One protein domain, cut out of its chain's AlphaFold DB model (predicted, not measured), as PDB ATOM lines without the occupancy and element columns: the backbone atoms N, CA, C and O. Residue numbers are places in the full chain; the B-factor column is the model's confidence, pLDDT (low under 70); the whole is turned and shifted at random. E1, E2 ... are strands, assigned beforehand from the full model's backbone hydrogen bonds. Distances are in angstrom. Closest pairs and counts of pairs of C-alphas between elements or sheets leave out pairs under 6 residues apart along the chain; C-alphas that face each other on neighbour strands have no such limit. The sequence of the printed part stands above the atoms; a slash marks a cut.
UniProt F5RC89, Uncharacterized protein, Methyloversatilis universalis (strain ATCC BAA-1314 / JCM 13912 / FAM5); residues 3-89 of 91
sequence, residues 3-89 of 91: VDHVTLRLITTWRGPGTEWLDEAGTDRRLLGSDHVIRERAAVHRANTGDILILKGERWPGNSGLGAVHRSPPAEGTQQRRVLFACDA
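This is residues 3 to 89 of the 91 residues of an uncharacterized protein of Methyloversatilis universalis (strain ATCC BAA-1314 / JCM 13912 / FAM5) (UniProt F5RC89). There is little regular structure here: a small three-strand sheet makes one wall, and two long looping stretches, residues 16 to 51 and 57 to 82, fold largely over one of its faces, leaving the other bare. The 87 printed residues hold three named strands, E1, E2, E3 along the chain, and no named helix; the antiparallel sheet runs E2, E1, E3. The class is all strand, with 19 residues in named elements. The whole is compact, radius of gyration of the C-alphas 13.1 A, spanning 38 by 30 by 17 A.

Start at E1, residues 8 to 15, the inner strand. E2, residues 52 to 56, forms a hairpin with it at 152 degrees; look for N 9 and O 55, 2.9 A apart. On its other side E3, residues 83 to 88, is antiparallel at 168 degrees, with N 12 and O 85 at 3.0 A.

Find C-alpha 8 at (32.340, -1.722, 35.802); E1 runs 22.3 A from there. E2 spans 13.3 A; E3 spans 16.9 A to C-alpha 88 at (28.676, 0.188, 31.404).

Both links are long, and the printed part has no cut. Residues 77 to 79 are under pLDDT 70.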
ATOM      1  N   VAL A   3      28.989 -13.696  35.400       97.62
ATOM      2  CA  VAL A   3      29.866 -12.527  35.525       97.62
ATOM      3  C   VAL A   3      29.847 -11.736  34.219       97.62
ATOM      4  O   VAL A   3      29.670 -12.316  33.145       97.62
ATOM      5  N   ASP A   4      30.033 -10.422  34.300       97.12
ATOM      6  CA  ASP A   4      30.104  -9.567  33.115       97.12
ATOM      7  C   ASP A   4      31.550  -9.363  32.646       97.12
ATOM      8  O   ASP A   4      32.469  -9.209  33.449       97.12
ATOM      9  N   HIS A   5      31.742  -9.261  31.329       96.06
ATOM     10  CA  HIS A   5      33.039  -8.978  30.702       96.06
ATOM     11  C   HIS A   5      33.206  -7.481  30.390       96.06
ATOM     12  O   HIS A   5      33.548  -7.094  29.272       96.06
ATOM     13  N   VAL A   6      32.954  -6.642  31.394       96.88
ATOM     14  CA  VAL A   6      33.143  -5.178  31.378       96.88
ATOM     15  C   VAL A   6      34.128  -4.763  32.476       96.88
ATOM     16  O   VAL A   6      34.589  -5.611  33.239       96.88
ATOM     17  N   THR A   7      34.486  -3.482  32.560       97.06
ATOM     18  CA  THR A   7      35.292  -2.957  33.677       97.06
ATOM     19  C   THR A   7      34.419  -2.765  34.918       97.06
ATOM     20  O   THR A   7      34.623  -3.423  35.938       97.06
ATOM     21  N   LEU A   8      33.390  -1.927  34.808       97.56
ATOM     22  CA  LEU A   8      32.340  -1.722  35.802       97.56
ATOM     23  C   LEU A   8      30.973  -1.684  35.120       97.56
ATOM     24  O   LEU A   8      30.839  -1.145  34.019       97.56
ATOM     25  N   ARG A   9      29.955  -2.181  35.819       98.06
ATOM     26  CA  ARG A   9      28.549  -1.985  35.468       98.06
ATOM     27  C   ARG A   9      27.803  -1.369  36.639       98.06
ATOM     28  O   ARG A   9      27.855  -1.891  37.753       98.06
ATOM     29  N   LEU A  10      27.072  -0.293  36.378       98.38
ATOM     30  CA  LEU A  10      26.044   0.201  37.284       98.38
ATOM     31  C   LEU A  10      24.721  -0.479  36.945       98.38
ATOM     32  O   LEU A  10      24.324  -0.508  35.780       98.38
ATOM     33  N   ILE A  11      24.022  -0.987  37.958       98.31
ATOM     34  CA  ILE A  11      22.677  -1.547  37.819       98.31
ATOM     35  C   ILE A  11      21.750  -0.930  38.863       98.31
ATOM     36  O   ILE A  11      22.067  -0.919  40.050       98.31
ATOM     37  N   THR A  12      20.566  -0.494  38.440       98.38
ATOM     38  CA  THR A  12      19.458  -0.203  39.355       98.38
ATOM     39  C   THR A  12      18.144  -0.730  38.791       98.38
ATOM     40  O   THR A  12      17.881  -0.668  37.587       98.38
ATOM     41  N   THR A  13      17.317  -1.309  39.658       97.44
ATOM     42  CA  THR A  13      15.970  -1.751  39.284       97.44
ATOM     43  C   THR A  13      14.970  -0.709  39.763       97.44
ATOM     44  O   THR A  13      14.793  -0.536  40.963       97.44
ATOM     45  N   TRP A  14      14.300  -0.038  38.827       96.06
ATOM     46  CA  TRP A  14      13.308   1.011  39.098       96.06
ATOM     47  C   TRP A  14      11.915   0.461  39.392       96.06
ATOM     48  O   TRP A  14      11.110   1.104  40.060       96.06
ATOM     49  N   ARG A  15      11.606  -0.727  38.870       94.31
ATOM     50  CA  ARG A  15      10.334  -1.410  39.105       94.31
ATOM     51  C   ARG A  15      10.545  -2.914  39.086       94.31
ATOM     52  O   ARG A  15      11.243  -3.407  38.202       94.31
ATOM     53  N   GLY A  16       9.881  -3.626  39.991       92.88
ATOM     54  CA  GLY A  16       9.971  -5.082  40.112       92.88
ATOM     55  C   GLY A  16      11.169  -5.538  40.955       92.88
ATOM     56  O   GLY A  16      11.875  -4.701  41.525       92.88
ATOM     57  N   PRO A  17      11.395  -6.859  41.054       93.69
ATOM     58  CA  PRO A  17      12.419  -7.420  41.929       93.69
ATOM     59  C   PRO A  17      13.832  -7.038  41.462       93.69
ATOM     60  O   PRO A  17      14.136  -7.040  40.262       93.69
ATOM     61  N   GLY A  18      14.690  -6.690  42.423       95.62
ATOM     62  CA  GLY A  18      16.053  -6.240  42.162       95.62
ATOM     63  C   GLY A  18      17.001  -7.361  41.750       95.62
ATOM     64  O   GLY A  18      16.701  -8.545  41.881       95.62
ATOM     65  N   THR A  19      18.154  -6.962  41.218       97.38
ATOM     66  CA  THR A  19      19.257  -7.867  40.864       97.38
ATOM     67  C   THR A  19      19.701  -8.671  42.086       97.38
ATOM     68  O   THR A  19      19.789  -8.130  43.190       97.38
ATOM     69  N   GLU A  20      19.994  -9.952  41.879       97.69
ATOM     70  CA  GLU A  20      20.575 -10.826  42.896       97.69
ATOM     71  C   GLU A  20      22.079 -10.972  42.680       97.69
ATOM     72  O   GLU A  20      22.528 -11.014  41.532       97.69
ATOM     73  N   TRP A  21      22.845 -11.091  43.761       98.00
ATOM     74  CA  TRP A  21      24.284 -11.351  43.708       98.00
ATOM     75  C   TRP A  21      24.727 -12.327  44.798       98.00
ATOM     76  O   TRP A  21      23.998 -12.594  45.755       98.00
ATOM     77  N   LEU A  22      25.930 -12.862  44.620       97.69
ATOM     78  CA  LEU A  22      26.646 -13.647  45.619       97.69
ATOM     79  C   LEU A  22      27.950 -12.939  45.970       97.69
ATOM     80  O   LEU A  22      28.564 -12.285  45.122       97.69
ATOM     81  N   ASP A  23      28.386 -13.107  47.210       96.19
ATOM     82  CA  ASP A  23      29.778 -12.899  47.577       96.19
ATOM     83  C   ASP A  23      30.636 -14.119  47.180       96.19
ATOM     84  O   ASP A  23      30.138 -15.160  46.736       96.19
ATOM     85  N   GLU A  24      31.958 -14.002  47.312       94.19
ATOM     86  CA  GLU A  24      32.868 -15.107  46.979       94.19
ATOM     87  C   GLU A  24      32.665 -16.324  47.897       94.19
ATOM     88  O   GLU A  24      32.797 -17.462  47.449       94.19
ATOM     89  N   ALA A  25      32.290 -16.104  49.162       95.56
ATOM     90  CA  ALA A  25      32.047 -17.178  50.122       95.56
ATOM     91  C   ALA A  25      30.837 -18.045  49.735       95.56
ATOM     92  O   ALA A  25      30.877 -19.264  49.909       95.56
ATOM     93  N   GLY A  26      29.793 -17.439  49.165       95.69
ATOM     94  CA  GLY A  26      28.592 -18.106  48.664       95.69
ATOM     95  C   GLY A  26      28.720 -18.725  47.271       95.69
ATOM     96  O   GLY A  26      27.776 -19.372  46.806       95.69
ATOM     97  N   THR A  27      29.864 -18.555  46.603       97.12
ATOM     98  CA  THR A  27      30.052 -18.893  45.186       97.12
ATOM     99  C   THR A  27      30.952 -20.122  44.991       97.12
ATOM    100  O   THR A  27      32.042 -20.234  45.553       97.12
ATOM    101  N   ASP A  28      30.547 -21.058  44.131       96.75
ATOM    102  CA  ASP A  28      31.457 -22.021  43.494       96.75
ATOM    103  C   ASP A  28      31.711 -21.620  42.037       96.75
ATOM    104  O   ASP A  28      30.940 -21.943  41.130       96.75
ATOM    105  N   ARG A  29      32.817 -20.902  41.800       95.06
ATOM    106  CA  ARG A  29      33.122 -20.313  40.484       95.06
ATOM    107  C   ARG A  29      33.312 -21.353  39.378       95.06
ATOM    108  O   ARG A  29      33.095 -21.041  38.211       95.06
ATOM    109  N   ARG A  30      33.650 -22.598  39.725       95.62
ATOM    110  CA  ARG A  30      33.790 -23.705  38.758       95.62
ATOM    111  C   ARG A  30      32.457 -24.071  38.102       95.62
ATOM    112  O   ARG A  30      32.448 -24.716  37.060       95.62
ATOM    113  N   LEU A  31      31.349 -23.667  38.722       96.75
ATOM    114  CA  LEU A  31      29.981 -23.982  38.321       96.75
ATOM    115  C   LEU A  31      29.224 -22.743  37.811       96.75
ATOM    116  O   LEU A  31      27.994 -22.780  37.705       96.75
ATOM    117  N   LEU A  32      29.934 -21.647  37.494       95.31
ATOM    118  CA  LEU A  32      29.358 -20.450  36.869       95.31
ATOM    119  C   LEU A  32      28.520 -20.815  35.636       95.31
ATOM    120  O   LEU A  32      28.848 -21.726  34.882       95.31
ATOM    121  N   GLY A  33      27.409 -20.105  35.442       91.19
ATOM    122  CA  GLY A  33      26.430 -20.410  34.394       91.19
ATOM    123  C   GLY A  33      25.402 -21.488  34.762       91.19
ATOM    124  O   GLY A  33      24.380 -21.576  34.091       91.19
ATOM    125  N   SER A  34      25.599 -22.236  35.852       93.44
ATOM    126  CA  SER A  34      24.611 -23.193  36.376       93.44
ATOM    127  C   SER A  34      23.909 -22.687  37.646       93.44
ATOM    128  O   SER A  34      24.308 -21.673  38.232       93.44
ATOM    129  N   ASP A  35      22.876 -23.407  38.092       86.19
ATOM    130  CA  ASP A  35      22.233 -23.181  39.396       86.19
ATOM    131  C   ASP A  35      23.066 -23.716  40.573       86.19
ATOM    132  O   ASP A  35      22.913 -23.242  41.698       86.19
ATOM    133  N   HIS A  36      24.006 -24.632  40.313       93.94
ATOM    134  CA  HIS A  36      24.916 -25.186  41.319       93.94
ATOM    135  C   HIS A  36      26.057 -24.234  41.708       93.94
ATOM    136  O   HIS A  36      26.840 -24.548  42.596       93.94
ATOM    137  N   VAL A  37      26.141 -23.056  41.080       96.31
ATOM    138  CA  VAL A  37      27.073 -21.986  41.478       96.31
ATOM    139  C   VAL A  37      26.827 -21.496  42.910       96.31
ATOM    140  O   VAL A  37      27.745 -20.991  43.550       96.31
ATOM    141  N   ILE A  38      25.593 -21.622  43.405       96.75
ATOM    142  CA  ILE A  38      25.198 -21.183  44.744       96.75
ATOM    143  C   ILE A  38      25.552 -22.296  45.728       96.75
ATOM    144  O   ILE A  38      24.926 -23.357  45.701       96.75
ATOM    145  N   ARG A  39      26.508 -22.045  46.626       95.00
ATOM    146  CA  ARG A  39      26.860 -23.011  47.682       95.00
ATOM    147  C   ARG A  39      25.720 -23.197  48.677       95.00
ATOM    148  O   ARG A  39      25.359 -24.319  49.009       95.00
ATOM    149  N   GLU A  40      25.130 -22.087  49.110       94.69
ATOM    150  CA  GLU A  40      24.028 -22.059  50.066       94.69
ATOM    151  C   GLU A  40      22.988 -21.027  49.640       94.69
ATOM    152  O   GLU A  40      23.321 -19.894  49.296       94.69
ATOM    153  N   ARG A  41      21.700 -21.387  49.685       92.00
ATOM    154  CA  ARG A  41      20.622 -20.474  49.256       92.00
ATOM    155  C   ARG A  41      20.582 -19.173  50.062       92.00
ATOM    156  O   ARG A  41      20.203 -18.149  49.505       92.00
ATOM    157  N   ALA A  42      20.984 -19.211  51.333       95.38
ATOM    158  CA  ALA A  42      21.034 -18.043  52.210       95.38
ATOM    159  C   ALA A  42      22.116 -17.022  51.813       95.38
ATOM    160  O   ALA A  42      22.033 -15.872  52.232       95.38
ATOM    161  N   ALA A  43      23.093 -17.411  50.985       95.88
ATOM    162  CA  ALA A  43      24.131 -16.507  50.492       95.88
ATOM    163  C   ALA A  43      23.649 -15.593  49.351       95.88
ATOM    164  O   ALA A  43      24.364 -14.684  48.937       95.88
ATOM    165  N   VAL A  44      22.449 -15.833  48.807       97.06
ATOM    166  CA  VAL A  44      21.888 -14.993  47.746       97.06
ATOM    167  C   VAL A  44      21.404 -13.682  48.347       97.06
ATOM    168  O   VAL A  44      20.398 -13.634  49.056       97.06
ATOM    169  N   HIS A  45      22.082 -12.601  47.990       97.62
ATOM    170  CA  HIS A  45      21.623 -11.252  48.270       97.62
ATOM    171  C   HIS A  45      20.721 -10.756  47.140       97.62
ATOM    172  O   HIS A  45      20.890 -11.140  45.980       97.62
ATOM    173  N   ARG A  46      19.775  -9.870  47.465       97.50
ATOM    174  CA  ARG A  46      18.879  -9.223  46.500       97.50
ATOM    175  C   ARG A  46      18.810  -7.733  46.799       97.50
ATOM    176  O   ARG A  46      18.588  -7.345  47.941       97.50
ATOM    177  N   ALA A  47      18.980  -6.915  45.767       98.00
ATOM    178  CA  ALA A  47      18.818  -5.473  45.880       98.00
ATOM    179  C   ALA A  47      17.334  -5.115  46.018       98.00
ATOM    180  O   ALA A  47      16.470  -5.760  45.409       98.00
ATOM    181  N   ASN A  48      17.033  -4.055  46.759       97.44
ATOM    182  CA  ASN A  48      15.705  -3.462  46.748       97.44
ATOM    183  C   ASN A  48      15.497  -2.645  45.464       97.44
ATOM    184  O   ASN A  48      16.435  -2.287  44.748       97.44
ATOM    185  N   THR A  49      14.237  -2.336  45.155       95.75
ATOM    186  CA  THR A  49      13.919  -1.351  44.117       95.75
ATOM    187  C   THR A  49      14.522   0.004  44.492       95.75
ATOM    188  O   THR A  49      14.329   0.474  45.609       95.75
ATOM    189  N   GLY A  50      15.224   0.638  43.553       97.12
ATOM    190  CA  GLY A  50      15.896   1.925  43.755       97.12
ATOM    191  C   GLY A  50      17.327   1.833  44.291       97.12
ATOM    192  O   GLY A  50      18.061   2.813  44.177       97.12
ATOM    193  N   ASP A  51      17.769   0.671  44.786       98.50
ATOM    194  CA  ASP A  51      19.171   0.482  45.164       98.50
ATOM    195  C   ASP A  51      20.082   0.614  43.931       98.50
ATOM    196  O   ASP A  51      19.727   0.216  42.811       98.50
ATOM    197  N   ILE A  52      21.275   1.170  44.146       98.19
ATOM    198  CA  ILE A  52      22.316   1.302  43.124       98.19
ATOM    199  C   ILE A  52      23.398   0.267  43.411       98.19
ATOM    200  O   ILE A  52      24.077   0.327  44.434       98.19
ATOM    201  N   LEU A  53      23.586  -0.658  42.475       98.38
ATOM    202  CA  LEU A  53      24.692  -1.606  42.486       98.38
ATOM    203  C   LEU A  53      25.789  -1.123  41.542       98.38
ATOM    204  O   LEU A  53      25.508  -0.771  40.397       98.38
ATOM    205  N   ILE A  54      27.039  -1.166  41.999       97.94
ATOM    206  CA  ILE A  54      28.228  -0.985  41.160       97.94
ATOM    207  C   ILE A  54      29.012  -2.294  41.205       97.94
ATOM    208  O   ILE A  54      29.535  -2.679  42.250       97.94
ATOM    209  N   LEU A  55      29.063  -2.991  40.076       98.00
ATOM    210  CA  LEU A  55      29.600  -4.342  39.962       98.00
ATOM    211  C   LEU A  55      30.905  -4.324  39.165       98.00
ATOM    212  O   LEU A  55      30.946  -3.803  38.049       98.00
ATOM    213  N   LYS A  56      31.969  -4.915  39.723       97.81
ATOM    214  CA  LYS A  56      33.231  -5.139  39.001       97.81
ATOM    215  C   LYS A  56      33.079  -6.290  38.021       97.81
ATOM    216  O   LYS A  56      32.679  -7.381  38.418       97.81
ATOM    217  N   GLY A  57      33.404  -6.048  36.757       97.44
ATOM    218  CA  GLY A  57      33.464  -7.101  35.749       97.44
ATOM    219  C   GLY A  57      34.863  -7.704  35.623       97.44
ATOM    220  O   GLY A  57      35.821  -7.291  36.281       97.44
ATOM    221  N   GLU A  58      34.976  -8.694  34.749       97.06
ATOM    222  CA  GLU A  58      36.214  -9.434  34.475       97.06
ATOM    223  C   GLU A  58      37.317  -8.564  33.846       97.06
ATOM    224  O   GLU A  58      38.500  -8.860  33.993       97.06
ATOM    225  N   ARG A  59      36.960  -7.463  33.163       96.56
ATOM    226  CA  ARG A  59      37.944  -6.558  32.537       96.56
ATOM    227  C   ARG A  59      38.482  -5.492  33.487       96.56
ATOM    228  O   ARG A  59      39.317  -4.691  33.071       96.56
ATOM    229  N   TRP A  60      38.020  -5.435  34.738       96.50
ATOM    230  CA  TRP A  60      38.627  -4.536  35.718       96.50
ATOM    231  C   TRP A  60      40.117  -4.892  35.896       96.50
ATOM    232  O   TRP A  60      40.433  -6.077  36.035       96.50
ATOM    233  N   PRO A  61      41.046  -3.913  35.912       95.75
ATOM    234  CA  PRO A  61      42.476  -4.189  36.041       95.75
ATOM    235  C   PRO A  61      42.797  -5.071  37.256       95.75
ATOM    236  O   PRO A  61      42.508  -4.707  38.396       95.75
ATOM    237  N   GLY A  62      43.378  -6.246  37.006       96.62
ATOM    238  CA  GLY A  62      43.715  -7.221  38.049       96.62
ATOM    239  C   GLY A  62      42.540  -8.050  38.593       96.62
ATOM    240  O   GLY A  62      42.723  -8.737  39.590       96.62
ATOM    241  N   ASN A  63      41.359  -8.014  37.962       96.38
ATOM    242  CA  ASN A  63      40.154  -8.730  38.415       96.38
ATOM    243  C   ASN A  63      39.791  -9.952  37.555       96.38
ATOM    244  O   ASN A  63      38.670 -10.451  37.640       96.38
ATOM    245  N   SER A  64      40.709 -10.417  36.706       95.75
ATOM    246  CA  SER A  64      40.477 -11.596  35.868       95.75
ATOM    247  C   SER A  64      40.202 -12.818  36.744       95.75
ATOM    248  O   SER A  64      40.975 -13.146  37.642       95.75
ATOM    249  N   GLY A  65      39.112 -13.510  36.454       95.88
ATOM    250  CA  GLY A  65      38.570 -14.614  37.228       95.88
ATOM    251  C   GLY A  65      37.775 -14.199  38.466       95.88
ATOM    252  O   GLY A  65      37.333 -15.100  39.171       95.88
ATOM    253  N   LEU A  66      37.577 -12.903  38.742       96.44
ATOM    254  CA  LEU A  66      36.971 -12.360  39.973       96.44
ATOM    255  C   LEU A  66      35.835 -11.358  39.691       96.44
ATOM    256  O   LEU A  66      35.515 -10.498  40.516       96.44
ATOM    257  N   GLY A  67      35.204 -11.429  38.518       97.88
ATOM    258  CA  GLY A  67      34.002 -10.656  38.222       97.88
ATOM    259  C   GLY A  67      32.890 -10.929  39.241       97.88
ATOM    260  O   GLY A  67      32.730 -12.062  39.710       97.88
ATOM    261  N   ALA A  68      32.122  -9.889  39.564       98.06
ATOM    262  CA  ALA A  68      31.005  -9.948  40.496       98.06
ATOM    263  C   ALA A  68      29.911 -10.887  39.972       98.06
ATOM    264  O   ALA A  68      29.376 -10.699  38.871       98.06
ATOM    265  N   VAL A  69      29.566 -11.890  40.780       98.12
ATOM    266  CA  VAL A  69      28.597 -12.922  40.415       98.12
ATOM    267  C   VAL A  69      27.189 -12.429  40.695       98.12
ATOM    268  O   VAL A  69      26.827 -12.163  41.839       98.12
ATOM    269  N   HIS A  70      26.379 -12.307  39.647       97.81
ATOM    270  CA  HIS A  70      25.030 -11.768  39.761       97.81
ATOM    271  C   HIS A  70      24.068 -12.372  38.734       97.81
ATOM    272  O   HIS A  70      24.447 -13.152  37.852       97.81
ATOM    273  N   ARG A  71      22.780 -12.061  38.884       95.88
ATOM    274  CA  ARG A  71      21.721 -12.390  37.920       95.88
ATOM    275  C   ARG A  71      20.514 -11.470  38.079       95.88
ATOM    276  O   ARG A  71      20.314 -10.838  39.114       95.88
ATOM    277  N   SER A  72      19.644 -11.467  37.072       94.06
ATOM    278  CA  SER A  72      18.255 -11.061  37.307       94.06
ATOM    279  C   SER A  72      17.581 -12.061  38.261       94.06
ATOM    280  O   SER A  72      17.912 -13.249  38.210       94.06
ATOM    281  N   PRO A  73      16.653 -11.612  39.121       91.44
ATOM    282  CA  PRO A  73      15.939 -12.505  40.025       91.44
ATOM    283  C   PRO A  73      15.108 -13.523  39.222       91.44
ATOM    284  O   PRO A  73      14.705 -13.224  38.090       91.44
ATOM    285  N   PRO A  74      14.844 -14.718  39.775       88.12
ATOM    286  CA  PRO A  74      14.009 -15.716  39.116       88.12
ATOM    287  C   PRO A  74      12.590 -15.182  38.867       88.12
ATOM    288  O   PRO A  74      12.070 -14.363  39.624       88.12
ATOM    289  N   ALA A  75      11.949 -15.648  37.793       79.94
ATOM    290  CA  ALA A  75      10.579 -15.266  37.473       79.94
ATOM    291  C   ALA A  75       9.595 -15.933  38.453       79.94
ATOM    292  O   ALA A  75       9.268 -17.110  38.318       79.94
ATOM    293  N   GLU A  76       9.115 -15.190  39.448       70.12
ATOM    294  CA  GLU A  76       8.154 -15.693  40.436       70.12
ATOM    295  C   GLU A  76       6.713 -15.573  39.925       70.12
ATOM    296  O   GLU A  76       6.050 -14.590  40.237       70.12
ATOM    297  N   GLY A  77       6.251 -16.558  39.131       61.53
ATOM    298  CA  GLY A  77       4.842 -16.971  38.895       61.53
ATOM    299  C   GLY A  77       3.804 -15.932  38.424       61.53
ATOM    300  O   GLY A  77       2.723 -16.282  37.963       61.53
ATOM    301  N   THR A  78       4.128 -14.653  38.495       58.75
ATOM    302  CA  THR A  78       3.333 -13.486  38.168       58.75
ATOM    303  C   THR A  78       4.232 -12.642  37.277       58.75
ATOM    304  O   THR A  78       5.394 -12.394  37.601       58.75
ATOM    305  N   GLN A  79       3.743 -12.252  36.101       63.00
ATOM    306  CA  GLN A  79       4.489 -11.426  35.150       63.00
ATOM    307  C   GLN A  79       4.648  -9.993  35.686       63.00
ATOM    308  O   GLN A  79       4.082  -9.037  35.148       63.00
ATOM    309  N   GLN A  80       5.400  -9.813  36.771       73.81
ATOM    310  CA  GLN A  80       5.736  -8.485  37.252       73.81
ATOM    311  C   GLN A  80       6.655  -7.817  36.232       73.81
ATOM    312  O   GLN A  80       7.759  -8.284  35.954       73.81
ATOM    313  N   ARG A  81       6.186  -6.706  35.649       87.19
ATOM    314  CA  ARG A  81       6.999  -5.893  34.740       87.19
ATOM    315  C   ARG A  81       8.197  -5.347  35.506       87.19
ATOM    316  O   ARG A  81       8.028  -4.522  36.405       87.19
ATOM    317  N   ARG A  82       9.390  -5.786  35.114       91.62
ATOM    318  CA  ARG A  82      10.654  -5.293  35.649       91.62
ATOM    319  C   ARG A  82      11.215  -4.196  34.750       91.62
ATOM    320  O   ARG A  82      11.319  -4.396  33.543       91.62
ATOM    321  N   VAL A  83      11.576  -3.059  35.335       95.81
ATOM    322  CA  VAL A  83      12.264  -1.960  34.641       95.81
ATOM    323  C   VAL A  83      13.643  -1.805  35.261       95.81
ATOM    324  O   VAL A  83      13.772  -1.497  36.445       95.81
ATOM    325  N   LEU A  84      14.663  -2.057  34.450       96.88
ATOM    326  CA  LEU A  84      16.072  -2.057  34.817       96.88
ATOM    327  C   LEU A  84      16.779  -0.922  34.081       96.88
ATOM    328  O   LEU A  84      16.588  -0.772  32.876       96.88
ATOM    329  N   PHE A  85      17.641  -0.193  34.779       98.25
ATOM    330  CA  PHE A  85      18.683   0.612  34.158       98.25
ATOM    331  C   PHE A  85      20.034  -0.074  34.366       98.25
ATOM    332  O   PHE A  85      20.367  -0.469  35.486       98.25
ATOM    333  N   ALA A  86      20.794  -0.215  33.283       97.81
ATOM    334  CA  ALA A  86      22.162  -0.702  33.303       97.81
ATOM    335  C   ALA A  86      23.039   0.242  32.479       97.81
ATOM    336  O   ALA A  86      22.636   0.675  31.399       97.81
ATOM    337  N   CYS A  87      24.220   0.561  32.997       97.94
ATOM    338  CA  CYS A  87      25.189   1.415  32.327       97.94
ATOM    339  C   CYS A  87      26.587   0.836  32.515       97.94
ATOM    340  O   CYS A  87      26.982   0.528  33.642       97.94
ATOM    341  N   ASP A  88      27.315   0.703  31.410       97.44
ATOM    342  CA  ASP A  88      28.676   0.188  31.404       97.44
ATOM    343  C   ASP A  88      29.672   1.338  31.358       97.44
ATOM    344  O   ASP A  88      29.520   2.312  30.619       97.44
ATOM    345  N   ALA A  89      30.718   1.193  32.154       92.69
ATOM    346  CA  ALA A  89      31.892   2.032  32.084       92.69
ATOM    347  C   ALA A  89      32.594   1.913  30.721       92.69
ATOM    348  O   ALA A  89      32.860   0.807  30.249       92.69
TER     349      ALA A  89